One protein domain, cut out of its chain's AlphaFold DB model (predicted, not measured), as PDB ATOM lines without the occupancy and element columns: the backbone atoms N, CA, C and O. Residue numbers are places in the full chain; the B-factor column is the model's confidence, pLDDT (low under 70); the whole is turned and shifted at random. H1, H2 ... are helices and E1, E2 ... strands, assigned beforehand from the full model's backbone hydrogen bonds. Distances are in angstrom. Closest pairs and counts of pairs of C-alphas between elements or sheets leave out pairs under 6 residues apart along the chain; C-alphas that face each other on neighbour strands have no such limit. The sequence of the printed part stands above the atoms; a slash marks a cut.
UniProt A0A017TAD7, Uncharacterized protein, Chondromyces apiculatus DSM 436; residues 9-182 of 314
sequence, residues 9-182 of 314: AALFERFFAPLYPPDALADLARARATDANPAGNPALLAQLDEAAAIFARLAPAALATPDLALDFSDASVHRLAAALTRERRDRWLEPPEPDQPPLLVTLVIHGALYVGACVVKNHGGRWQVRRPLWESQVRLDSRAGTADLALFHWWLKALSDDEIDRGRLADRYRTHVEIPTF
ATOM      1  N   ALA A   9      29.155   4.330 -54.547       96.31
ATOM      2  CA  ALA A   9      30.136   3.645 -53.711       96.31
ATOM      3  C   ALA A   9      31.418   4.475 -53.544       96.31
ATOM      4  O   ALA A   9      31.877   4.651 -52.422       96.31
ATOM      5  N   ALA A  10      31.939   5.071 -54.622       96.00
ATOM      6  CA  ALA A  10      33.123   5.926 -54.550       96.00
ATOM      7  C   ALA A  10      32.880   7.184 -53.696       96.00
ATOM      8  O   ALA A  10      33.751   7.583 -52.924       96.00
ATOM      9  N   LEU A  11      31.690   7.792 -53.790       95.94
ATOM     10  CA  LEU A  11      31.292   8.903 -52.919       95.94
ATOM     11  C   LEU A  11      31.251   8.467 -51.451       95.94
ATOM     12  O   LEU A  11      31.816   9.147 -50.594       95.94
ATOM     13  N   PHE A  12      30.622   7.321 -51.170       96.12
ATOM     14  CA  PHE A  12      30.565   6.739 -49.830       96.12
ATOM     15  C   PHE A  12      31.963   6.501 -49.250       96.12
ATOM     16  O   PHE A  12      32.281   7.034 -48.189       96.12
ATOM     17  N   GLU A  13      32.796   5.731 -49.948       95.38
ATOM     18  CA  GLU A  13      34.125   5.319 -49.487       95.38
ATOM     19  C   GLU A  13      35.045   6.516 -49.254       95.38
ATOM     20  O   GLU A  13      35.768   6.561 -48.260       95.38
ATOM     21  N   ARG A  14      34.999   7.509 -50.148       93.69
ATOM     22  CA  ARG A  14      35.902   8.658 -50.089       93.69
ATOM     23  C   ARG A  14      35.514   9.673 -49.021       93.69
ATOM     24  O   ARG A  14      36.399  10.201 -48.356       93.69
ATOM     25  N   PHE A  15      34.226   9.990 -48.889       93.75
ATOM     26  CA  PHE A  15      33.790  11.146 -48.095       93.75
ATOM     27  C   PHE A  15      33.051  10.778 -46.813       93.75
ATOM     28  O   PHE A  15      33.089  11.544 -45.856       93.75
ATOM     29  N   PHE A  16      32.385   9.623 -46.773       94.81
ATOM     30  CA  PHE A  16      31.514   9.267 -45.655       94.81
ATOM     31  C   PHE A  16      32.103   8.159 -44.795       94.81
ATOM     32  O   PHE A  16      32.069   8.296 -43.581       94.81
ATOM     33  N   ALA A  17      32.692   7.113 -45.379       94.69
ATOM     34  CA  ALA A  17      33.288   6.008 -44.629       94.69
ATOM     35  C   ALA A  17      34.290   6.457 -43.540       94.69
ATOM     36  O   ALA A  17      34.199   5.925 -42.434       94.69
ATOM     37  N   PRO A  18      35.164   7.469 -43.755       93.25
ATOM     38  CA  PRO A  18      36.061   7.966 -42.703       93.25
ATOM     39  C   PRO A  18      35.348   8.577 -41.487       93.25
ATOM     40  O   PRO A  18      35.945   8.699 -40.422       93.25
ATOM     41  N   LEU A  19      34.080   8.968 -41.638       92.69
ATOM     42  CA  LEU A  19      33.257   9.577 -40.591       92.69
ATOM     43  C   LEU A  19      32.416   8.543 -39.829       92.69
ATOM     44  O   LEU A  19      31.688   8.903 -38.901       92.69
ATOM     45  N   TYR A  20      32.470   7.266 -40.220       94.31
ATOM     46  CA  TYR A  20      31.717   6.216 -39.541       94.31
ATOM     47  C   TYR A  20      32.398   5.844 -38.227       94.31
ATOM     48  O   TYR A  20      33.627   5.761 -38.162       94.31
ATOM     49  N   PRO A  21      31.615   5.528 -37.180       94.31
ATOM     50  CA  PRO A  21      32.158   4.851 -36.015       94.31
ATOM     51  C   PRO A  21      32.899   3.567 -36.434       94.31
ATOM     52  O   PRO A  21      32.356   2.814 -37.249       94.31
ATOM     53  N   PRO A  22      34.098   3.275 -35.887       94.62
ATOM     54  CA  PRO A  22      34.897   2.125 -36.320       94.62
ATOM     55  C   PRO A  22      34.150   0.786 -36.239       94.62
ATOM     56  O   PRO A  22      34.294  -0.063 -37.113       94.62
ATOM     57  N   ASP A  23      33.308   0.617 -35.217       92.94
ATOM     58  CA  ASP A  23      32.478  -0.571 -35.011       92.94
ATOM     59  C   ASP A  23      31.344  -0.706 -36.037       92.94
ATOM     60  O   ASP A  23      30.985  -1.824 -36.411       92.94
ATOM     61  N   ALA A  24      30.799   0.419 -36.506       93.06
ATOM     62  CA  ALA A  24      29.784   0.445 -37.555       93.06
ATOM     63  C   ALA A  24      30.401   0.195 -38.938       93.06
ATOM     64  O   ALA A  24      29.828  -0.534 -39.740       93.06
ATOM     65  N   LEU A  25      31.584   0.760 -39.210       94.19
ATOM     66  CA  LEU A  25      32.289   0.563 -40.479       94.19
ATOM     67  C   LEU A  25      32.759  -0.888 -40.661       94.19
ATOM     68  O   LEU A  25      32.723  -1.407 -41.773       94.19
ATOM     69  N   ALA A  26      33.157  -1.554 -39.571       94.62
ATOM     70  CA  ALA A  26      33.573  -2.955 -39.591       94.62
ATOM     71  C   ALA A  26      32.439  -3.930 -39.975       94.62
ATOM     72  O   ALA A  26      32.718  -5.004 -40.502       94.62
ATOM     73  N   ASP A  27      31.175  -3.565 -39.726       94.31
ATOM     74  CA  ASP A  27      29.994  -4.360 -40.082       94.31
ATOM     75  C   ASP A  27      28.814  -3.449 -40.458       94.31
ATOM     76  O   ASP A  27      27.863  -3.237 -39.692       94.31
ATOM     77  N   LEU A  28      28.889  -2.898 -41.674       92.81
ATOM     78  CA  LEU A  28      27.863  -2.004 -42.215       92.81
ATOM     79  C   LEU A  28      26.495  -2.683 -42.325       92.81
ATOM     80  O   LEU A  28      25.473  -2.019 -42.163       92.81
ATOM     81  N   ALA A  29      26.455  -3.990 -42.599       92.31
ATOM     82  CA  ALA A  29      25.202  -4.725 -42.737       92.31
ATOM     83  C   ALA A  29      24.438  -4.740 -41.408       92.31
ATOM     84  O   ALA A  29      23.265  -4.364 -41.361       92.31
ATOM     85  N   ARG A  30      25.117  -5.083 -40.307       93.12
ATOM     86  CA  ARG A  30      24.521  -5.046 -38.968       93.12
ATOM     87  C   ARG A  30      24.171  -3.629 -38.532       93.12
ATOM     88  O   ARG A  30      23.087  -3.426 -37.984       93.12
ATOM     89  N   ALA A  31      25.050  -2.654 -38.780       91.38
ATOM     90  CA  ALA A  31      24.797  -1.253 -38.439       91.38
ATOM     91  C   ALA A  31      23.530  -0.721 -39.133       91.38
ATOM     92  O   ALA A  31      22.693  -0.087 -38.493       91.38
ATOM     93  N   ARG A  32      23.338  -1.060 -40.416       90.75
ATOM     94  CA  ARG A  32      22.149  -0.686 -41.200       90.75
ATOM     95  C   ARG A  32      20.896  -1.481 -40.843       90.75
ATOM     96  O   ARG A  32      19.801  -0.990 -41.078       90.75
ATOM     97  N   ALA A  33      21.028  -2.679 -40.279       90.19
ATOM     98  CA  ALA A  33      19.889  -3.483 -39.836       90.19
ATOM     99  C   ALA A  33      19.396  -3.109 -38.425       90.19
ATOM    100  O   ALA A  33      18.226  -3.321 -38.104       90.19
ATOM    101  N   THR A  34      20.247  -2.512 -37.587       91.25
ATOM    102  CA  THR A  34      19.950  -2.244 -36.167       91.25
ATOM    103  C   THR A  34      19.344  -0.859 -35.960       91.25
ATOM    104  O   THR A  34      19.888   0.130 -36.447       91.25
ATOM    105  N   ASP A  35      18.200  -0.771 -35.278       91.25
ATOM    106  CA  ASP A  35      17.644   0.513 -34.838       91.25
ATOM    107  C   ASP A  35      18.428   0.990 -33.608       91.25
ATOM    108  O   ASP A  35      18.545   0.271 -32.614       91.25
ATOM    109  N   ALA A  36      19.007   2.183 -33.693       92.44
ATOM    110  CA  ALA A  36      19.749   2.828 -32.619       92.44
ATOM    111  C   ALA A  36      18.826   3.500 -31.587       92.44
ATOM    112  O   ALA A  36      19.301   3.910 -30.527       92.44
ATOM    113  N   ASN A  37      17.521   3.597 -31.864       93.38
ATOM    114  CA  ASN A  37      16.515   4.147 -30.961       93.38
ATOM    115  C   ASN A  37      15.309   3.204 -30.750       93.38
ATOM    116  O   ASN A  37      14.162   3.631 -30.887       93.38
ATOM    117  N   PRO A  38      15.519   1.935 -30.345       89.31
ATOM    118  CA  PRO A  38      14.439   0.946 -30.263       89.31
ATOM    119  C   PRO A  38      13.376   1.293 -29.208       89.31
ATOM    120  O   PRO A  38      12.247   0.818 -29.284       89.31
ATOM    121  N   ALA A  39      13.725   2.119 -28.217       90.25
ATOM    122  CA  ALA A  39      12.809   2.596 -27.181       90.25
ATOM    123  C   ALA A  39      12.047   3.877 -27.578       90.25
ATOM    124  O   ALA A  39      11.258   4.377 -26.780       90.25
ATOM    125  N   GLY A  40      12.293   4.433 -28.770       90.00
ATOM    126  CA  GLY A  40      11.607   5.632 -29.251       90.00
ATOM    127  C   GLY A  40      11.899   6.884 -28.419       90.00
ATOM    128  O   GLY A  40      10.992   7.660 -28.141       90.00
ATOM    129  N   ASN A  41      13.153   7.089 -28.001       93.19
ATOM    130  CA  ASN A  41      13.569   8.285 -27.272       93.19
ATOM    131  C   ASN A  41      13.252   9.549 -28.101       93.19
ATOM    132  O   ASN A  41      13.860   9.736 -29.163       93.19
ATOM    133  N   PRO A  42      12.353  10.431 -27.623       94.12
ATOM    134  CA  PRO A  42      11.929  11.609 -28.371       94.12
ATOM    135  C   PRO A  42      13.054  12.631 -28.563       94.12
ATOM    136  O   PRO A  42      13.027  13.374 -29.537       94.12
ATOM    137  N   ALA A  43      14.074  12.648 -27.697       94.38
ATOM    138  CA  ALA A  43      15.207  13.561 -27.844       94.38
ATOM    139  C   ALA A  43      16.035  13.267 -29.107       94.38
ATOM    140  O   ALA A  43      16.502  14.196 -29.756       94.38
ATOM    141  N   LEU A  44      16.188  11.992 -29.484       92.06
ATOM    142  CA  LEU A  44      16.890  11.622 -30.719       92.06
ATOM    143  C   LEU A  44      16.078  11.998 -31.961       92.06
ATOM    144  O   LEU A  44      16.650  12.446 -32.946       92.06
ATOM    145  N   LEU A  45      14.751  11.860 -31.905       94.56
ATOM    146  CA  LEU A  45      13.872  12.277 -33.002       94.56
ATOM    147  C   LEU A  45      13.890  13.801 -33.173       94.56
ATOM    148  O   LEU A  45      14.061  14.285 -34.287       94.56
ATOM    149  N   ALA A  46      13.840  14.548 -32.067       94.12
ATOM    150  CA  ALA A  46      13.950  16.004 -32.083       94.12
ATOM    151  C   ALA A  46      15.276  16.491 -32.696       94.12
ATOM    152  O   ALA A  46      15.286  17.505 -33.386       94.12
ATOM    153  N   GLN A  47      16.383  15.761 -32.504       94.62
ATOM    154  CA  GLN A  47      17.662  16.082 -33.154       94.62
ATOM    155  C   GLN A  47      17.616  15.908 -34.679       94.62
ATOM    156  O   GLN A  47      18.241  16.689 -35.395       94.62
ATOM    157  N   LEU A  48      16.885  14.910 -35.192       94.94
ATOM    158  CA  LEU A  48      16.698  14.733 -36.639       94.94
ATOM    159  C   LEU A  48      15.906  15.909 -37.225       94.94
ATOM    160  O   LEU A  48      16.305  16.470 -38.247       94.94
ATOM    161  N   ASP A  49      14.836  16.320 -36.540       94.38
ATOM    162  CA  ASP A  49      13.997  17.448 -36.954       94.38
ATOM    163  C   ASP A  49      14.758  18.783 -36.882       94.38
ATOM    164  O   ASP A  49      14.670  19.606 -37.796       94.38
ATOM    165  N   GLU A  50      15.561  18.992 -35.836       96.38
ATOM    166  CA  GLU A  50      16.419  20.173 -35.699       96.38
ATOM    167  C   GLU A  50      17.462  20.239 -36.822       96.38
ATOM    168  O   GLU A  50      17.623  21.281 -37.462       96.38
ATOM    169  N   ALA A  51      18.128  19.121 -37.127       96.19
ATOM    170  CA  ALA A  51      19.089  19.044 -38.223       96.19
ATOM    171  C   ALA A  51      18.438  19.347 -39.587       96.19
ATOM    172  O   ALA A  51      19.015  20.075 -40.401       96.19
ATOM    173  N   ALA A  52      17.219  18.850 -39.819       97.44
ATOM    174  CA  ALA A  52      16.436  19.154 -41.013       97.44
ATOM    175  C   ALA A  52      16.051  20.645 -41.098       97.44
ATOM    176  O   ALA A  52      16.163  21.255 -42.163       97.44
ATOM    177  N   ALA A  53      15.661  21.271 -39.983       97.50
ATOM    178  CA  ALA A  53      15.356  22.703 -39.927       97.50
ATOM    179  C   ALA A  53      16.591  23.582 -40.171       97.50
ATOM    180  O   ALA A  53      16.520  24.587 -40.884       97.50
ATOM    181  N   ILE A  54      17.746  23.186 -39.631       96.69
ATOM    182  CA  ILE A  54      19.020  23.858 -39.901       96.69
ATOM    183  C   ILE A  54      19.363  23.763 -41.391       96.69
ATOM    184  O   ILE A  54      19.735  24.779 -41.985       96.69
ATOM    185  N   PHE A  55      19.188  22.590 -42.010       97.44
ATOM    186  CA  PHE A  55      19.385  22.421 -43.450       97.44
ATOM    187  C   PHE A  55      18.488  23.343 -44.264       97.44
ATOM    188  O   PHE A  55      18.997  24.088 -45.096       97.44
ATOM    189  N   ALA A  56      17.180  23.343 -43.992       97.50
ATOM    190  CA  ALA A  56      16.204  24.158 -44.711       97.50
ATOM    191  C   ALA A  56      16.605  25.644 -44.755       97.50
ATOM    192  O   ALA A  56      16.470  26.305 -45.782       97.50
ATOM    193  N   ARG A  57      17.171  26.149 -43.651       96.44
ATOM    194  CA  ARG A  57      17.650  27.530 -43.522       96.44
ATOM    195  C   ARG A  57      18.969  27.801 -44.254       96.44
ATOM    196  O   ARG A  57      19.149  28.898 -44.774       96.44
ATOM    197  N   LEU A  58      19.917  26.862 -44.242       95.62
ATOM    198  CA  LEU A  58      21.282  27.084 -44.749       95.62
ATOM    199  C   LEU A  58      21.483  26.635 -46.204       95.62
ATOM    200  O   LEU A  58      22.351  27.164 -46.900       95.62
ATOM    201  N   ALA A  59      20.681  25.683 -46.680       95.44
ATOM    202  CA  ALA A  59      20.797  25.113 -48.016       95.44
ATOM    203  C   ALA A  59      20.659  26.140 -49.157       95.44
ATOM    204  O   ALA A  59      21.446  26.030 -50.094       95.44
ATOM    205  N   PRO A  60      19.774  27.164 -49.112       95.00
ATOM    206  CA  PRO A  60      19.680  28.169 -50.180       95.00
ATOM    207  C   PRO A  60      21.016  28.866 -50.473       95.00
ATOM    208  O   PRO A  60      21.405  29.022 -51.632       95.00
ATOM    209  N   ALA A  61      21.769  29.208 -49.422       91.88
ATOM    210  CA  ALA A  61      23.099  29.796 -49.550       91.88
ATOM    211  C   ALA A  61      24.115  28.784 -50.106       91.88
ATOM    212  O   ALA A  61      24.837  29.093 -51.053       91.88
ATOM    213  N   ALA A  62      24.133  27.557 -49.576       89.94
ATOM    214  CA  ALA A  62      25.048  26.500 -50.022       89.94
ATOM    215  C   ALA A  62      24.809  26.057 -51.482       89.94
ATOM    216  O   ALA A  62      25.747  25.692 -52.193       89.94
ATOM    217  N   LEU A  63      23.557  26.123 -51.942       92.00
ATOM    218  CA  LEU A  63      23.125  25.822 -53.309       92.00
ATOM    219  C   LEU A  63      23.211  27.040 -54.240       92.00
ATOM    220  O   LEU A  63      22.833  26.925 -55.404       92.00
ATOM    221  N   ALA A  64      23.667  28.204 -53.759       91.62
ATOM    222  CA  ALA A  64      23.677  29.463 -54.512       91.62
ATOM    223  C   ALA A  64      22.321  29.757 -55.193       91.62
ATOM    224  O   ALA A  64      22.261  30.138 -56.360       91.62
ATOM    225  N   THR A  65      21.226  29.506 -54.471       92.69
ATOM    226  CA  THR A  65      19.841  29.699 -54.923       92.69
ATOM    227  C   THR A  65      19.073  30.404 -53.798       92.69
ATOM    228  O   THR A  65      18.409  29.731 -53.015       92.69
ATOM    229  N   PRO A  66      19.205  31.737 -53.643       89.50
ATOM    230  CA  PRO A  66      18.682  32.462 -52.479       89.50
ATOM    231  C   PRO A  66      17.155  32.381 -52.342       89.50
ATOM    232  O   PRO A  66      16.654  32.364 -51.223       89.50
ATOM    233  N   ASP A  67      16.439  32.243 -53.459       89.94
ATOM    234  CA  ASP A  67      14.975  32.122 -53.489       89.94
ATOM    235  C   ASP A  67      14.484  30.670 -53.311       89.94
ATOM    236  O   ASP A  67      13.295  30.379 -53.453       89.94
ATOM    237  N   LEU A  68      15.386  29.722 -53.014       93.69
ATOM    238  CA  LEU A  68      15.018  28.330 -52.769       93.69
ATOM    239  C   LEU A  68      14.223  28.208 -51.461       93.69
ATOM    240  O   LEU A  68      14.787  28.196 -50.369       93.69
ATOM    241  N   ALA A  69      12.908  28.047 -51.578       93.44
ATOM    242  CA  ALA A  69      12.036  27.806 -50.435       93.44
ATOM    243  C   ALA A  69      12.019  26.318 -50.040       93.44
ATOM    244  O   ALA A  69      11.481  25.478 -50.772       93.44
ATOM    245  N   LEU A  70      12.568  26.002 -48.864       96.56
ATOM    246  CA  LEU A  70      12.519  24.681 -48.233       96.56
ATOM    247  C   LEU A  70      11.544  24.695 -47.042       96.56
ATOM    248  O   LEU A  70      11.923  24.962 -45.906       96.56
ATOM    249  N   ASP A  71      10.263  24.462 -47.326       96.19
ATOM    250  CA  ASP A  71       9.121  24.603 -46.401       96.19
ATOM    251  C   ASP A  71       8.591  23.257 -45.859       96.19
ATOM    252  O   ASP A  71       7.537  23.201 -45.214       96.19
ATOM    253  N   PHE A  72       9.340  22.174 -46.086       97.62
ATOM    254  CA  PHE A  72       8.978  20.790 -45.772       97.62
ATOM    255  C   PHE A  72       7.761  20.240 -46.536       97.62
ATOM    256  O   PHE A  72       7.226  19.206 -46.143       97.62
ATOM    257  N   SER A  73       7.302  20.892 -47.607       95.81
ATOM    258  CA  SER A  73       6.316  20.314 -48.535       95.81
ATOM    259  C   SER A  73       6.967  19.320 -49.499       95.81
ATOM    260  O   SER A  73       8.184  19.341 -49.698       95.81
ATOM    261  N   ASP A  74       6.168  18.502 -50.180       94.62
ATOM    262  CA  ASP A  74       6.666  17.654 -51.272       94.62
ATOM    263  C   ASP A  74       7.312  18.507 -52.377       94.62
ATOM    264  O   ASP A  74       8.431  18.232 -52.814       94.62
ATOM    265  N   ALA A  75       6.686  19.638 -52.727       91.38
ATOM    266  CA  ALA A  75       7.216  20.600 -53.693       91.38
ATOM    267  C   ALA A  75       8.616  21.122 -53.314       91.38
ATOM    268  O   ALA A  75       9.444  21.376 -54.189       91.38
ATOM    269  N   SER A  76       8.930  21.241 -52.021       95.62
ATOM    270  CA  SER A  76      10.276  21.628 -51.586       95.62
ATOM    271  C   SER A  76      11.349  20.587 -51.902       95.62
ATOM    272  O   SER A  76      12.478  20.965 -52.209       95.62
ATOM    273  N   VAL A  77      11.010  19.293 -51.880       97.62
ATOM    274  CA  VAL A  77      11.932  18.213 -52.260       97.62
ATOM    275  C   VAL A  77      12.198  18.259 -53.762       97.62
ATOM    276  O   VAL A  77      13.345  18.114 -54.182       97.62
ATOM    277  N   HIS A  78      11.174  18.560 -54.566       95.25
ATOM    278  CA  HIS A  78      11.321  18.779 -56.009       95.25
ATOM    279  C   HIS A  78      12.217  19.979 -56.325       95.25
ATOM    280  O   HIS A  78      13.158  19.855 -57.111       95.25
ATOM    281  N   ARG A  79      12.000  21.123 -55.659       95.00
ATOM    282  CA  ARG A  79      12.868  22.308 -55.799       95.00
ATOM    283  C   ARG A  79      14.307  22.016 -55.372       95.00
ATOM    284  O   ARG A  79      15.245  22.423 -56.056       95.00
ATOM    285  N   LEU A  80      14.488  21.284 -54.270       97.19
ATOM    286  CA  LEU A  80      15.801  20.848 -53.799       97.19
ATOM    287  C   LEU A  80      16.496  19.955 -54.830       97.19
ATOM    288  O   LEU A  80      17.647  20.211 -55.163       97.19
ATOM    289  N   ALA A  81      15.804  18.947 -55.361       96.62
ATOM    290  CA  ALA A  81      16.342  18.038 -56.368       96.62
ATOM    291  C   ALA A  81      16.749  18.774 -57.653       96.62
ATOM    292  O   ALA A  81      17.828  18.514 -58.182       96.62
ATOM    293  N   ALA A  82      15.934  19.726 -58.118       94.06
ATOM    294  CA  ALA A  82      16.252  20.566 -59.275       94.06
ATOM    295  C   ALA A  82      17.490  21.452 -59.043       94.06
ATOM    296  O   ALA A  82      18.212  21.779 -59.983       94.06
ATOM    297  N   ALA A  83      17.771  21.819 -57.790       95.25
ATOM    298  CA  ALA A  83      18.951  22.589 -57.419       95.25
ATOM    299  C   ALA A  83      20.249  21.750 -57.361       95.25
ATOM    300  O   ALA A  83      21.331  22.334 -57.220       95.25
ATOM    301  N   LEU A  84      20.181  20.416 -57.466       95.75
ATOM    302  CA  LEU A  84      21.354  19.536 -57.455       95.75
ATOM    303  C   LEU A  84      21.937  19.392 -58.862       95.75
ATOM    304  O   LEU A  84      21.461  18.592 -59.667       95.75
ATOM    305  N   THR A  85      23.008  20.139 -59.135       95.69
ATOM    306  CA  THR A  85      23.717  20.084 -60.418       95.69
ATOM    307  C   THR A  85      25.140  19.566 -60.266       95.69
ATOM    308  O   THR A  85      25.747  19.691 -59.198       95.69
ATOM    309  N   ARG A  86      25.703  19.026 -61.350       95.50
ATOM    310  CA  ARG A  86      27.106  18.589 -61.411       95.50
ATOM    311  C   ARG A  86      28.062  19.701 -61.021       95.50
ATOM    312  O   ARG A  86      28.884  19.493 -60.142       95.50
ATOM    313  N   GLU A  87      27.889  20.885 -61.600       93.81
ATOM    314  CA  GLU A  87      28.710  22.063 -61.303       93.81
ATOM    315  C   GLU A  87      28.714  22.407 -59.804       93.81
ATOM    316  O   GLU A  87      29.749  22.731 -59.222       93.81
ATOM    317  N   ARG A  88      27.551  22.338 -59.149       93.75
ATOM    318  CA  ARG A  88      27.431  22.600 -57.711       93.75
ATOM    319  C   ARG A  88      28.087  21.496 -56.891       93.75
ATOM    320  O   ARG A  88      28.901  21.800 -56.025       93.75
ATOM    321  N   ARG A  89      27.789  20.236 -57.208       94.56
ATOM    322  CA  ARG A  89      28.367  19.062 -56.546       94.56
ATOM    323  C   ARG A  89      29.885  19.059 -56.620       94.56
ATOM    324  O   ARG A  89      30.512  18.831 -55.594       94.56
ATOM    325  N   ASP A  90      30.462  19.410 -57.764       93.38
ATOM    326  CA  ASP A  90      31.911  19.420 -57.953       93.38
ATOM    327  C   ASP A  90      32.595  20.498 -57.089       93.38
ATOM    328  O   ASP A  90      33.635  20.229 -56.488       93.38
ATOM    329  N   ARG A  91      31.963  21.669 -56.900       91.56
ATOM    330  CA  ARG A  91      32.442  22.706 -55.960       91.56
ATOM    331  C   ARG A  91      32.416  22.265 -54.498       91.56
ATOM    332  O   ARG A  91      33.173  22.786 -53.689       91.56
ATOM    333  N   TRP A  92      31.540  21.333 -54.139       93.38
ATOM    334  CA  TRP A  92      31.417  20.847 -52.765       93.38
ATOM    335  C   TRP A  92      32.408  19.735 -52.416       93.38
ATOM    336  O   TRP A  92      32.476  19.351 -51.248       93.38
ATOM    337  N   LEU A  93      33.125  19.190 -53.407       91.81
ATOM    338  CA  LEU A  93      34.118  18.127 -53.220       91.81
ATOM    339  C   LEU A  93      35.438  18.650 -52.657       91.81
ATOM    340  O   LEU A  93      36.185  17.883 -52.045       91.81
ATOM    341  N   GLU A  94      35.729  19.929 -52.883       86.69
ATOM    342  CA  GLU A  94      36.919  20.573 -52.350       86.69
ATOM    343  C   GLU A  94      36.674  20.968 -50.889       86.69
ATOM    344  O   GLU A  94      35.657  21.597 -50.572       86.69
ATOM    345  N   PRO A  95      37.563  20.567 -49.966       82.38
ATOM    346  CA  PRO A  95      37.458  21.004 -48.590       82.38
ATOM    347  C   PRO A  95      37.761  22.509 -48.507       82.38
ATOM    348  O   PRO A  95      38.686  22.978 -49.174       82.38
ATOM    349  N   PRO A  96      37.010  23.279 -47.698       78.31
ATOM    350  CA  PRO A  96      37.269  24.709 -47.536       78.31
ATOM    351  C   PRO A  96      38.634  24.977 -46.877       78.31
ATOM    352  O   PRO A  96      39.278  25.976 -47.182       78.31
ATOM    353  N   GLU A  97      39.091  24.062 -46.016       82.44
ATOM    354  CA  GLU A  97      40.404  24.047 -45.361       82.44
ATOM    355  C   GLU A  97      40.903  22.590 -45.257       82.44
ATOM    356  O   GLU A  97      40.063  21.690 -45.208       82.44
ATOM    357  N   PRO A  98      42.223  22.309 -45.202       77.69
ATOM    358  CA  PRO A  98      42.764  20.939 -45.247       77.69
ATOM    359  C   PRO A  98      42.203  19.974 -44.187       77.69
ATOM    360  O   PRO A  98      42.147  18.767 -44.414       77.69
ATOM    361  N   ASP A  99      41.787  20.513 -43.045       80.94
ATOM    362  CA  ASP A  99      41.328  19.796 -41.858       80.94
ATOM    363  C   ASP A  99      39.794  19.806 -41.707       80.94
ATOM    364  O   ASP A  99      39.251  19.204 -40.777       80.94
ATOM    365  N   GLN A 100      39.076  20.437 -42.643       79.62
ATOM    366  CA  GLN A 100      37.617  20.457 -42.668       79.62
ATOM    367  C   GLN A 100      37.060  19.466 -43.701       79.62
ATOM    368  O   GLN A 100      37.608  19.331 -44.798       79.62
ATOM    369  N   PRO A 101      35.945  18.773 -43.399       84.25
ATOM    370  CA  PRO A 101      35.293  17.937 -44.392       84.25
ATOM    371  C   PRO A 101      34.767  18.803 -45.552       84.25
ATOM    372  O   PRO A 101      34.324  19.934 -45.328       84.25
ATOM    373  N   PRO A 102      34.752  18.278 -46.790       92.62
ATOM    374  CA  PRO A 102      34.124  18.961 -47.912       92.62
ATOM    375  C   PRO A 102      32.655  19.280 -47.634       92.62
ATOM    376  O   PRO A 102      31.956  18.498 -46.981       92.62
ATOM    377  N   LEU A 103      32.158  20.392 -48.184       93.69
ATOM    378  CA  LEU A 103      30.766  20.825 -47.999       93.69
ATOM    379  C   LEU A 103      29.755  19.743 -48.427       93.69
ATOM    380  O   LEU A 103      28.651  19.678 -47.880       93.69
ATOM    381  N   LEU A 104      30.158  18.854 -49.345       95.44
ATOM    382  CA  LEU A 104      29.387  17.690 -49.779       95.44
ATOM    383  C   LEU A 104      28.887  16.868 -48.587       95.44
ATOM    384  O   LEU A 104      27.730  16.451 -48.569       95.44
ATOM    385  N   VAL A 105      29.748  16.644 -47.590       94.50
ATOM    386  CA  VAL A 105      29.428  15.838 -46.408       94.50
ATOM    387  C   VAL A 105      28.250  16.454 -45.662       94.50
ATOM    388  O   VAL A 105      27.249  15.781 -45.419       94.50
ATOM    389  N   THR A 106      28.344  17.747 -45.348       93.38
ATOM    390  CA  THR A 106      27.307  18.484 -44.620       93.38
ATOM    391  C   THR A 106      25.991  18.493 -45.389       93.38
ATOM    392  O   THR A 106      24.945  18.228 -44.795       93.38
ATOM    393  N   LEU A 107      26.042  18.751 -46.700       95.50
ATOM    394  CA  LEU A 107      24.859  18.797 -47.556       95.50
ATOM    395  C   LEU A 107      24.145  17.450 -47.635       95.50
ATOM    396  O   LEU A 107      22.930  17.405 -47.478       95.50
ATOM    397  N   VAL A 108      24.878  16.355 -47.836       97.25
ATOM    398  CA  VAL A 108      24.280  15.020 -47.948       97.25
ATOM    399  C   VAL A 108      23.720  14.551 -46.609       97.25
ATOM    400  O   VAL A 108      22.598  14.052 -46.567       97.25
ATOM    401  N   ILE A 109      24.468  14.729 -45.515       95.56
ATOM    402  CA  ILE A 109      24.040  14.305 -44.175       95.56
ATOM    403  C   ILE A 109      22.732  14.991 -43.792       95.56
ATOM    404  O   ILE A 109      21.754  14.321 -43.473       95.56
ATOM    405  N   HIS A 110      22.693  16.320 -43.857       97.00
ATOM    406  CA  HIS A 110      21.521  17.063 -43.407       97.00
ATOM    407  C   HIS A 110      20.403  17.069 -44.455       97.00
ATOM    408  O   HIS A 110      19.228  17.077 -44.099       97.00
ATOM    409  N   GLY A 111      20.746  16.993 -45.742       97.69
ATOM    410  CA  GLY A 111      19.779  16.865 -46.827       97.69
ATOM    411  C   GLY A 111      19.013  15.544 -46.778       97.69
ATOM    412  O   GLY A 111      17.810  15.528 -47.032       97.69
ATOM    413  N   ALA A 112      19.663  14.437 -46.400       98.19
ATOM    414  CA  ALA A 112      18.979  13.161 -46.177       98.19
ATOM    415  C   ALA A 112      17.960  13.262 -45.031       98.19
ATOM    416  O   ALA A 112      16.832  12.785 -45.167       98.19
ATOM    417  N   LEU A 113      18.332  13.942 -43.940       98.06
ATOM    418  CA  LEU A 113      17.435  14.194 -42.811       98.06
ATOM    419  C   LEU A 113      16.266  15.106 -43.197       98.06
ATOM    420  O   LEU A 113      15.132  14.815 -42.832       98.06
ATOM    421  N   TYR A 114      16.516  16.149 -43.993       98.50
ATOM    422  CA  TYR A 114      15.472  17.031 -44.512       98.50
ATOM    423  C   TYR A 114      14.437  16.279 -45.351       98.50
ATOM    424  O   TYR A 114      13.243  16.379 -45.084       98.50
ATOM    425  N   VAL A 115      14.887  15.472 -46.320       98.50
ATOM    426  CA  VAL A 115      13.973  14.662 -47.142       98.50
ATOM    427  C   VAL A 115      13.153  13.722 -46.255       98.50
ATOM    428  O   VAL A 115      11.960  13.557 -46.485       98.50
ATOM    429  N   GLY A 116      13.751  13.145 -45.208       98.12
ATOM    430  CA  GLY A 116      13.028  12.246 -44.308       98.12
ATOM    431  C   GLY A 116      12.028  12.960 -43.422       98.12
ATOM    432  O   GLY A 116      10.923  12.453 -43.241       98.12
ATOM    433  N   ALA A 117      12.353  14.166 -42.965       98.12
ATOM    434  CA  ALA A 117      11.415  15.023 -42.258       98.12
ATOM    435  C   ALA A 117      10.195  15.361 -43.134       98.12
ATOM    436  O   ALA A 117       9.076  15.330 -42.627       98.12
ATOM    437  N   CYS A 118      10.368  15.593 -44.444       98.38
ATOM    438  CA  CYS A 118       9.240  15.762 -45.371       98.38
ATOM    439  C   CYS A 118       8.344  14.513 -45.420       98.38
ATOM    440  O   CYS A 118       7.125  14.631 -45.296       98.38
ATOM    441  N   VAL A 119       8.932  13.310 -45.517       98.25
ATOM    442  CA  VAL A 119       8.160  12.052 -45.510       98.25
ATOM    443  C   VAL A 119       7.393  11.872 -44.198       98.25
ATOM    444  O   VAL A 119       6.203  11.567 -44.208       98.25
ATOM    445  N   VAL A 120       8.057  12.061 -43.058       97.25
ATOM    446  CA  VAL A 120       7.437  11.907 -41.732       97.25
ATOM    447  C   VAL A 120       6.293  12.907 -41.553       97.25
ATOM    448  O   VAL A 120       5.201  12.525 -41.133       97.25
ATOM    449  N   LYS A 121       6.521  14.173 -41.921       96.75
ATOM    450  CA  LYS A 121       5.559  15.264 -41.746       96.75
ATOM    451  C   LYS A 121       4.325  15.122 -42.635       96.75
ATOM    452  O   LYS A 121       3.219  15.341 -42.149       96.75
ATOM    453  N   ASN A 122       4.506  14.786 -43.912       95.94
ATOM    454  CA  ASN A 122       3.423  14.845 -44.900       95.94
ATOM    455  C   ASN A 122       2.751  13.489 -45.137       95.94
ATOM    456  O   ASN A 122       1.582  13.445 -45.506       95.94
ATOM    457  N   HIS A 123       3.470  12.386 -44.900       95.62
ATOM    458  CA  HIS A 123       3.048  11.044 -45.319       95.62
ATOM    459  C   HIS A 123       2.969  10.036 -44.167       95.62
ATOM    460  O   HIS A 123       2.759   8.849 -44.397       95.62
ATOM    461  N   GLY A 124       3.136  10.485 -42.918       94.44
ATOM    462  CA  GLY A 124       3.013   9.626 -41.735       94.44
ATOM    463  C   GLY A 124       4.134   8.592 -41.591       94.44
ATOM    464  O   GLY A 124       3.965   7.588 -40.895       94.44
ATOM    465  N   GLY A 125       5.276   8.819 -42.248       95.75
ATOM    466  CA  GLY A 125       6.457   7.975 -42.102       95.75
ATOM    467  C   GLY A 125       6.980   7.942 -40.662       95.75
ATOM    468  O   GLY A 125       6.744   8.849 -39.865       95.75
ATOM    469  N   ARG A 126       7.726   6.891 -40.319       95.75
ATOM    470  CA  ARG A 126       8.338   6.705 -38.997       95.75
ATOM    471  C   ARG A 126       9.845   6.571 -39.118       95.75
ATOM    472  O   ARG A 126      10.331   5.716 -39.854       95.75
ATOM    473  N   TRP A 127      10.587   7.379 -38.369       96.00
ATOM    474  CA  TRP A 127      12.039   7.254 -38.303       96.00
ATOM    475  C   TRP A 127      12.460   5.888 -37.752       96.00
ATOM    476  O   TRP A 127      11.975   5.447 -36.712       96.00
ATOM    477  N   GLN A 128      13.409   5.258 -38.435       95.06
ATOM    478  CA  GLN A 128      14.237   4.171 -37.930       95.06
ATOM    479  C   GLN A 128      15.641   4.727 -37.752       95.06
ATOM    480  O   GLN A 128      16.372   4.942 -38.727       95.06
ATOM    481  N   VAL A 129      15.991   5.032 -36.506       95.56
ATOM    482  CA  VAL A 129      17.215   5.770 -36.211       95.56
ATOM    483  C   VAL A 129      18.400   4.840 -36.415       95.56
ATOM    484  O   VAL A 129      18.415   3.721 -35.913       95.56
ATOM    485  N   ARG A 130      19.422   5.281 -37.147       94.31
ATOM    486  CA  ARG A 130      20.660   4.506 -37.324       94.31
ATOM    487  C   ARG A 130      21.835   5.191 -36.641       94.31
ATOM    488  O   ARG A 130      21.759   6.339 -36.204       94.31
ATOM    489  N   ARG A 131      22.944   4.459 -36.536       92.19
ATOM    490  CA  ARG A 131      24.242   4.990 -36.119       92.19
ATOM    491  C   ARG A 131      25.238   4.755 -37.258       92.19
ATOM    492  O   ARG A 131      25.564   3.598 -37.517       92.19
ATOM    493  N   PRO A 132      25.740   5.814 -37.911       92.94
ATOM    494  CA  PRO A 132      25.511   7.238 -37.626       92.94
ATOM    495  C   PRO A 132      24.090   7.737 -37.968       92.94
ATOM    496  O   PRO A 132      23.397   7.125 -38.776       92.94
ATOM    497  N   LEU A 133      23.665   8.860 -37.366       92.06
ATOM    498  CA  LEU A 133      22.283   9.374 -37.472       92.06
ATOM    499  C   LEU A 133      21.836   9.670 -38.908       92.06
ATOM    500  O   LEU A 133      20.656   9.544 -39.209       92.06
ATOM    501  N   TRP A 134      22.744  10.032 -39.811       91.06
ATOM    502  CA  TRP A 134      22.394  10.320 -41.205       91.06
ATOM    503  C   TRP A 134      22.061   9.080 -42.038       91.06
ATOM    504  O   TRP A 134      21.438   9.217 -43.080       91.06
ATOM    505  N   GLU A 135      22.424   7.876 -41.580       94.69
ATOM    506  CA  GLU A 135      21.950   6.610 -42.164       94.69
ATOM    507  C   GLU A 135      20.507   6.285 -41.734       94.69
ATOM    508  O   GLU A 135      19.971   5.251 -42.132       94.69
ATOM    509  N   SER A 136      19.871   7.132 -40.908       96.12
ATOM    510  CA  SER A 136      18.482   6.928 -40.486       96.12
ATOM    511  C   SER A 136      17.558   6.776 -41.689       96.12
ATOM    512  O   SER A 136      17.661   7.495 -42.686       96.12
ATOM    513  N   GLN A 137      16.651   5.814 -41.580       96.44
ATOM    514  CA  GLN A 137      15.675   5.494 -42.614       96.44
ATOM    515  C   GLN A 137      14.300   5.979 -42.180       96.44
ATOM    516  O   GLN A 137      14.048   6.180 -40.993       96.44
ATOM    517  N   VAL A 138      13.390   6.120 -43.135       97.12
ATOM    518  CA  VAL A 138      11.976   6.343 -42.832       97.12
ATOM    519  C   VAL A 138      11.200   5.106 -43.248       97.12
ATOM    520  O   VAL A 138      11.155   4.781 -44.431       97.12
ATOM    521  N   ARG A 139      10.588   4.413 -42.288       96.75
ATOM    522  CA  ARG A 139       9.601   3.371 -42.568       96.75
ATOM    523  C   ARG A 139       8.296   4.030 -42.982       96.75
ATOM    524  O   ARG A 139       7.716   4.783 -42.200       96.75
ATOM    525  N   LEU A 140       7.833   3.720 -44.183       97.56
ATOM    526  CA  LEU A 140       6.578   4.209 -44.731       97.56
ATOM    527  C   LEU A 140       5.637   3.031 -44.973       97.56
ATOM    528  O   LEU A 140       5.993   2.077 -45.665       97.56
ATOM    529  N   ASP A 141       4.445   3.114 -44.392       96.31
ATOM    530  CA  ASP A 141       3.358   2.167 -44.606       96.31
ATOM    531  C   ASP A 141       2.331   2.813 -45.540       96.31
ATOM    532  O   ASP A 141       1.879   3.929 -45.298       96.31
ATOM    533  N   SER A 142       1.971   2.121 -46.618       93.25
ATOM    534  CA  SER A 142       1.048   2.631 -47.632       93.25
ATOM    535  C   SER A 142       0.169   1.517 -48.201       93.25
ATOM    536  O   SER A 142       0.377   0.334 -47.917       93.25
ATOM    537  N   ARG A 143      -0.781   1.872 -49.078       85.88
ATOM    538  CA  ARG A 143      -1.584   0.883 -49.822       85.88
ATOM    539  C   ARG A 143      -0.726  -0.044 -50.692       85.88
ATOM    540  O   ARG A 143      -1.131  -1.169 -50.963       85.88
ATOM    541  N   ALA A 144       0.444   0.425 -51.132       87.12
ATOM    542  CA  ALA A 144       1.371  -0.337 -51.966       87.12
ATOM    543  C   ALA A 144       2.270  -1.282 -51.144       87.12
ATOM    544  O   ALA A 144       3.049  -2.042 -51.716       87.12
ATOM    545  N   GLY A 145       2.165  -1.242 -49.811       93.19
ATOM    546  CA  GLY A 145       2.968  -2.023 -48.879       93.19
ATOM    547  C   GLY A 145       3.838  -1.152 -47.972       93.19
ATOM    548  O   GLY A 145       3.669   0.068 -47.889       93.19
ATOM    549  N   THR A 146       4.771  -1.813 -47.289       95.81
ATOM    550  CA  THR A 146       5.722  -1.198 -46.356       95.81
ATOM    551  C   THR A 146       7.108  -1.122 -46.986       95.81
ATOM    552  O   THR A 146       7.597  -2.117 -47.524       95.81
ATOM    553  N   ALA A 147       7.768   0.030 -46.871       95.75
ATOM    554  CA  ALA A 147       9.139   0.230 -47.336       95.75
ATOM    555  C   ALA A 147       9.986   0.986 -46.302       95.75
ATOM    556  O   ALA A 147       9.496   1.899 -45.640       95.75
ATOM    557  N   ASP A 148      11.271   0.634 -46.210       96.19
ATOM    558  CA  ASP A 148      12.271   1.380 -45.438       96.19
ATOM    559  C   ASP A 148      13.076   2.270 -46.405       96.19
ATOM    560  O   ASP A 148      13.863   1.797 -47.230       96.19
ATOM    561  N   LEU A 149      12.840   3.583 -46.346       97.31
ATOM    562  CA  LEU A 149      13.398   4.564 -47.274       97.31
ATOM    563  C   LEU A 149      14.814   4.969 -46.848       97.31
ATOM    564  O   LEU A 149      15.012   5.682 -45.863       97.31
ATOM    565  N   ALA A 150      15.811   4.529 -47.614       96.56
ATOM    566  CA  ALA A 150      17.225   4.812 -47.373       96.56
ATOM    567  C   ALA A 150      17.672   6.135 -48.025       96.56
ATOM    568  O   ALA A 150      18.372   6.149 -49.040       96.56
ATOM    569  N   LEU A 151      17.258   7.259 -47.438       97.75
ATOM    570  CA  LEU A 151      17.389   8.596 -48.033       97.75
ATOM    571  C   LEU A 151      18.838   9.043 -48.241       97.75
ATOM    572  O   LEU A 151      19.154   9.644 -49.266       97.75
ATOM    573  N   PHE A 152      19.745   8.673 -47.337       97.94
ATOM    574  CA  PHE A 152      21.183   8.881 -47.523       97.94
ATOM    575  C   PHE A 152      21.693   8.239 -48.821       97.94
ATOM    576  O   PHE A 152      22.394   8.866 -49.613       97.94
ATOM    577  N   HIS A 153      21.263   7.010 -49.105       97.31
ATOM    578  CA  HIS A 153      21.621   6.328 -50.343       97.31
ATOM    579  C   HIS A 153      20.952   6.943 -51.577       97.31
ATOM    580  O   HIS A 153      21.525   6.873 -52.663       97.31
ATOM    581  N   TRP A 154      19.772   7.553 -51.443       98.19
ATOM    582  CA  TRP A 154      19.161   8.308 -52.542       98.19
ATOM    583  C   TRP A 154      20.001   9.526 -52.910       98.19
ATOM    584  O   TRP A 154      20.205   9.766 -54.095       98.19
ATOM    585  N   TRP A 155      20.546  10.233 -51.919       98.19
ATOM    586  CA  TRP A 155      21.475  11.341 -52.141       98.19
ATOM    587  C   TRP A 155      22.767  10.896 -52.826       98.19
ATOM    588  O   TRP A 155      23.157  11.494 -53.825       98.19
ATOM    589  N   LEU A 156      23.407   9.819 -52.355       98.06
ATOM    590  CA  LEU A 156      24.626   9.303 -52.993       98.06
ATOM    591  C   LEU A 156      24.391   8.897 -54.452       98.06
ATOM    592  O   LEU A 156      25.249   9.121 -55.302       98.06
ATOM    593  N   LYS A 157      23.224   8.310 -54.745       98.12
ATOM    594  CA  LYS A 157      22.821   7.999 -56.119       98.12
ATOM    595  C   LYS A 157      22.574   9.269 -56.926       98.12
ATOM    596  O   LYS A 157      23.228   9.434 -57.947       98.12
ATOM    597  N   ALA A 158      21.752  10.195 -56.436       97.56
ATOM    598  CA  ALA A 158      21.435  11.442 -57.133       97.56
ATOM    599  C   ALA A 158      22.665  12.330 -57.399       97.56
ATOM    600  O   ALA A 158      22.672  13.078 -58.371       97.56
ATOM    601  N   LEU A 159      23.709  12.235 -56.568       97.31
ATOM    602  CA  LEU A 159      24.972  12.956 -56.735       97.31
ATOM    603  C   LEU A 159      26.057  12.166 -57.481       97.31
ATOM    604  O   LEU A 159      27.185  12.645 -57.573       97.31
ATOM    605  N   SER A 160      25.757  10.971 -57.993       97.31
ATOM    606  CA  SER A 160      26.688  10.201 -58.827       97.31
ATOM    607  C   SER A 160      26.738  10.715 -60.262       97.31
ATOM    608  O   SER A 160      25.803  11.353 -60.746       97.31
ATOM    609  N   ASP A 161      27.821  10.408 -60.972       96.69
ATOM    610  CA  ASP A 161      28.005  10.845 -62.358       96.69
ATOM    611  C   ASP A 161      26.932  10.332 -63.320       96.69
ATOM    612  O   ASP A 161      26.634  11.028 -64.291       96.69
ATOM    613  N   ASP A 162      26.328   9.180 -63.027       95.00
ATOM    614  CA  ASP A 162      25.291   8.562 -63.855       95.00
ATOM    615  C   ASP A 162      23.908   9.218 -63.696       95.00
ATOM    616  O   ASP A 162      23.035   9.046 -64.552       95.00
ATOM    617  N   GLU A 163      23.667   9.944 -62.601       96.56
ATOM    618  CA  GLU A 163      22.323  10.411 -62.228       96.56
ATOM    619  C   GLU A 163      22.197  11.910 -61.993       96.56
ATOM    620  O   GLU A 163      21.096  12.450 -62.132       96.56
ATOM    621  N   ILE A 164      23.287  12.575 -61.628       96.12
ATOM    622  CA  ILE A 164      23.313  14.023 -61.446       96.12
ATOM    623  C   ILE A 164      22.799  14.739 -62.705       96.12
ATOM    624  O   ILE A 164      22.968  14.255 -63.825       96.12
ATOM    625  N   ASP A 165      22.123  15.872 -62.505       92.25
ATOM    626  CA  ASP A 165      21.415  16.645 -63.538       92.25
ATOM    627  C   ASP A 165      20.155  15.964 -64.118       92.25
ATOM    628  O   ASP A 165      19.459  16.560 -64.937       92.25
ATOM    629  N   ARG A 166      19.803  14.741 -63.685       91.38
ATOM    630  CA  ARG A 166      18.602  14.018 -64.160       91.38
ATOM    631  C   ARG A 166      17.413  14.060 -63.197       91.38
ATOM    632  O   ARG A 166      16.470  13.305 -63.387       91.38
ATOM    633  N   GLY A 167      17.475  14.850 -62.122       91.38
ATOM    634  CA  GLY A 167      16.367  14.980 -61.161       91.38
ATOM    635  C   GLY A 167      16.051  13.717 -60.341       91.38
ATOM    636  O   GLY A 167      15.013  13.655 -59.690       91.38
ATOM    637  N   ARG A 168      16.945  12.715 -60.299       94.75
ATOM    638  CA  ARG A 168      16.652  11.381 -59.724       94.75
ATOM    639  C   ARG A 168      16.310  11.358 -58.233       94.75
ATOM    640  O   ARG A 168      15.812  10.344 -57.743       94.75
ATOM    641  N   LEU A 169      16.611  12.418 -57.483       97.62
ATOM    642  CA  LEU A 169      16.152  12.537 -56.097       97.62
ATOM    643  C   LEU A 169      14.632  12.756 -56.039       97.62
ATOM    644  O   LEU A 169      13.958  12.064 -55.279       97.62
ATOM    645  N   ALA A 170      14.107  13.656 -56.876       95.62
ATOM    646  CA  ALA A 170      12.676  13.903 -57.012       95.62
ATOM    647  C   ALA A 170      11.947  12.661 -57.539       95.62
ATOM    648  O   ALA A 170      10.956  12.252 -56.943       95.62
ATOM    649  N   ASP A 171      12.492  11.994 -58.566       93.69
ATOM    650  CA  ASP A 171      11.906  10.760 -59.115       93.69
ATOM    651  C   ASP A 171      11.697   9.692 -58.031       93.69
ATOM    652  O   ASP A 171      10.647   9.053 -57.960       93.69
ATOM    653  N   ARG A 172      12.699   9.495 -57.163       96.75
ATOM    654  CA  ARG A 172      12.618   8.529 -56.058       96.75
ATOM    655  C   ARG A 172      11.617   8.942 -55.003       96.75
ATOM    656  O   ARG A 172      10.857   8.091 -54.552       96.75
ATOM    657  N   TYR A 173      11.634  10.214 -54.610       97.12
ATOM    658  CA  TYR A 173      10.677  10.741 -53.645       97.12
ATOM    659  C   TYR A 173       9.252  10.514 -54.151       97.12
ATOM    660  O   TYR A 173       8.441   9.889 -53.479       97.12
ATOM    661  N   ARG A 174       8.992  10.860 -55.403       92.75
ATOM    662  CA  ARG A 174       7.702  10.653 -56.041       92.75
ATOM    663  C   ARG A 174       7.295   9.177 -56.127       92.75
ATOM    664  O   ARG A 174       6.206   8.809 -55.695       92.75
ATOM    665  N   THR A 175       8.188   8.319 -56.622       91.56
ATOM    666  CA  THR A 175       7.928   6.880 -56.826       91.56
ATOM    667  C   THR A 175       7.695   6.131 -55.515       91.56
ATOM    668  O   THR A 175       6.878   5.216 -55.456       91.56
ATOM    669  N   HIS A 176       8.441   6.475 -54.465       95.12
ATOM    670  CA  HIS A 176       8.447   5.717 -53.213       95.12
ATOM    671  C   HIS A 176       7.664   6.384 -52.082       95.12
ATOM    672  O   HIS A 176       7.434   5.730 -51.067       95.12
ATOM    673  N   VAL A 177       7.270   7.649 -52.239       95.88
ATOM    674  CA  VAL A 177       6.523   8.411 -51.235       95.88
ATOM    675  C   VAL A 177       5.187   8.852 -51.811       95.88
ATOM    676  O   VAL A 177       4.181   8.251 -51.457       95.88
ATOM    677  N   GLU A 178       5.177   9.819 -52.733       93.25
ATOM    678  CA  GLU A 178       3.939  10.468 -53.196       93.25
ATOM    679  C   GLU A 178       2.957   9.491 -53.851       93.25
ATOM    680  O   GLU A 178       1.786   9.461 -53.489       93.25
ATOM    681  N   ILE A 179       3.413   8.669 -54.803       90.12
ATOM    682  CA  ILE A 179       2.524   7.755 -55.533       90.12
ATOM    683  C   ILE A 179       1.929   6.683 -54.599       90.12
ATOM    684  O   ILE A 179       0.709   6.493 -54.632       90.12
ATOM    685  N   PRO A 180       2.718   5.989 -53.750       91.19
ATOM    686  CA  PRO A 180       2.180   5.016 -52.801       91.19
ATOM    687  C   PRO A 180       1.215   5.602 -51.766       91.19
ATOM    688  O   PRO A 180       0.291   4.906 -51.339       91.19
ATOM    689  N   THR A 181       1.425   6.847 -51.338       92.19
ATOM    690  CA  THR A 181       0.609   7.492 -50.296       92.19
ATOM    691  C   THR A 181      -0.567   8.272 -50.862       92.19
ATOM    692  O   THR A 181      -1.441   8.675 -50.095       92.19
ATOM    693  N   PHE A 182      -0.640   8.453 -52.185       89.81
ATOM    694  CA  PHE A 182      -1.715   9.209 -52.803       89.81
ATOM    695  C   PHE A 182      -3.092   8.589 -52.528       89.81
ATOM    696  O   PHE A 182      -3.299   7.384 -52.644       89.81
TER     697      PHE A 182
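This is residues 9 to 182 of the 314 residues of an uncharacterized protein of Chondromyces apiculatus DSM 436 (UniProt A0A017TAD7). One long helix, H7, runs through the core; H4, equally long, crosses it as an X, and H5, H8 and H9 also pack on it. A small sheet, E1 to E3, has H7 and H9 over one face, while H2 and H3 lie outlying on one side of the body. The 174 printed residues hold nine named helices and three named strands: H1 to H7, then E1, E2, E3, then H8 and H9. The sheet, in the order E1, E2, E3, is antiparallel, and the class is mostly helix. The whole is compact and rounded, with a radius of gyration of the C-alphas of 15.5 A and spans of 42 by 38 by 30 A.

H1, residues 9 to 19, begins at C-alpha 9 (30.136, 3.645, -53.711). H2 is residues 22 to 26 and H3 28 to 33. H4, residues 42 to 62, is 29.4 A long, with a kink of 34 degrees near residue 56. H5 is residues 74 to 82 and H6 86 to 91. H7, residues 103 to 123, is 29.5 A long and begins at (30.766, 20.825, -47.999). E1 is residues 126 to 128, E2 137 to 142, 15.7 A long, and E3 145 to 149. H8 is residues 151 to 158. H9, residues 168 to 181, is 19.0 A long and ends at (0.609, 7.492, -50.296).

H7 is the hub. It touches H4 at a steep tilt of 60 degrees, C-alphas Ala 52 and Tyr 114 being closest at 4.2 A. Residues 108 to 116 of H7 touch H8, with Ala 112 and Phe 152 closest at 5.0 A between C-alphas. H5 touches H9 at a shallow tilt of 17 degrees, opposite ways; the closest C-alphas, of His 78 and Ala 170, are 5.2 A apart. E1, E2 and E3 form a meander, each strand the antiparallel neighbour of the one before: N 126 and O 139 are 2.8 A apart, N 140 and O 147 2.9 A. H7 and H9 are on the same face of this sheet, two layers, helices over strands, at heights of 9.2 A and 10.8 A. H1 only just touches H8, with 3 pairs of C-alphas within 8 A, Leu 11 and Leu 156 closest at 6.7 A. H2 and H3 touch only at the corner, and only just, with Ala 24 and Ala 31 closest at 5.3 A between C-alphas. H6 is close to but not clearly touching H7, with C-alphas 89 and 104 closest at 7.0 A. Every O i to N i+4 pair is within hydrogen-bond range in H2, H3, H5, H6, H7 and H8, against 4 of 7 in H1, 15 of 17 in H4 and 8 of 10 in H9.

The C-alphas farthest apart, of Pro 98 and Arg 143, are 48.9 A apart. The printed part has no cut. The links H4 to H5 and H6 to H7 are long. Mean pLDDT of the printed part is 94.1, and no printed residue is under 70.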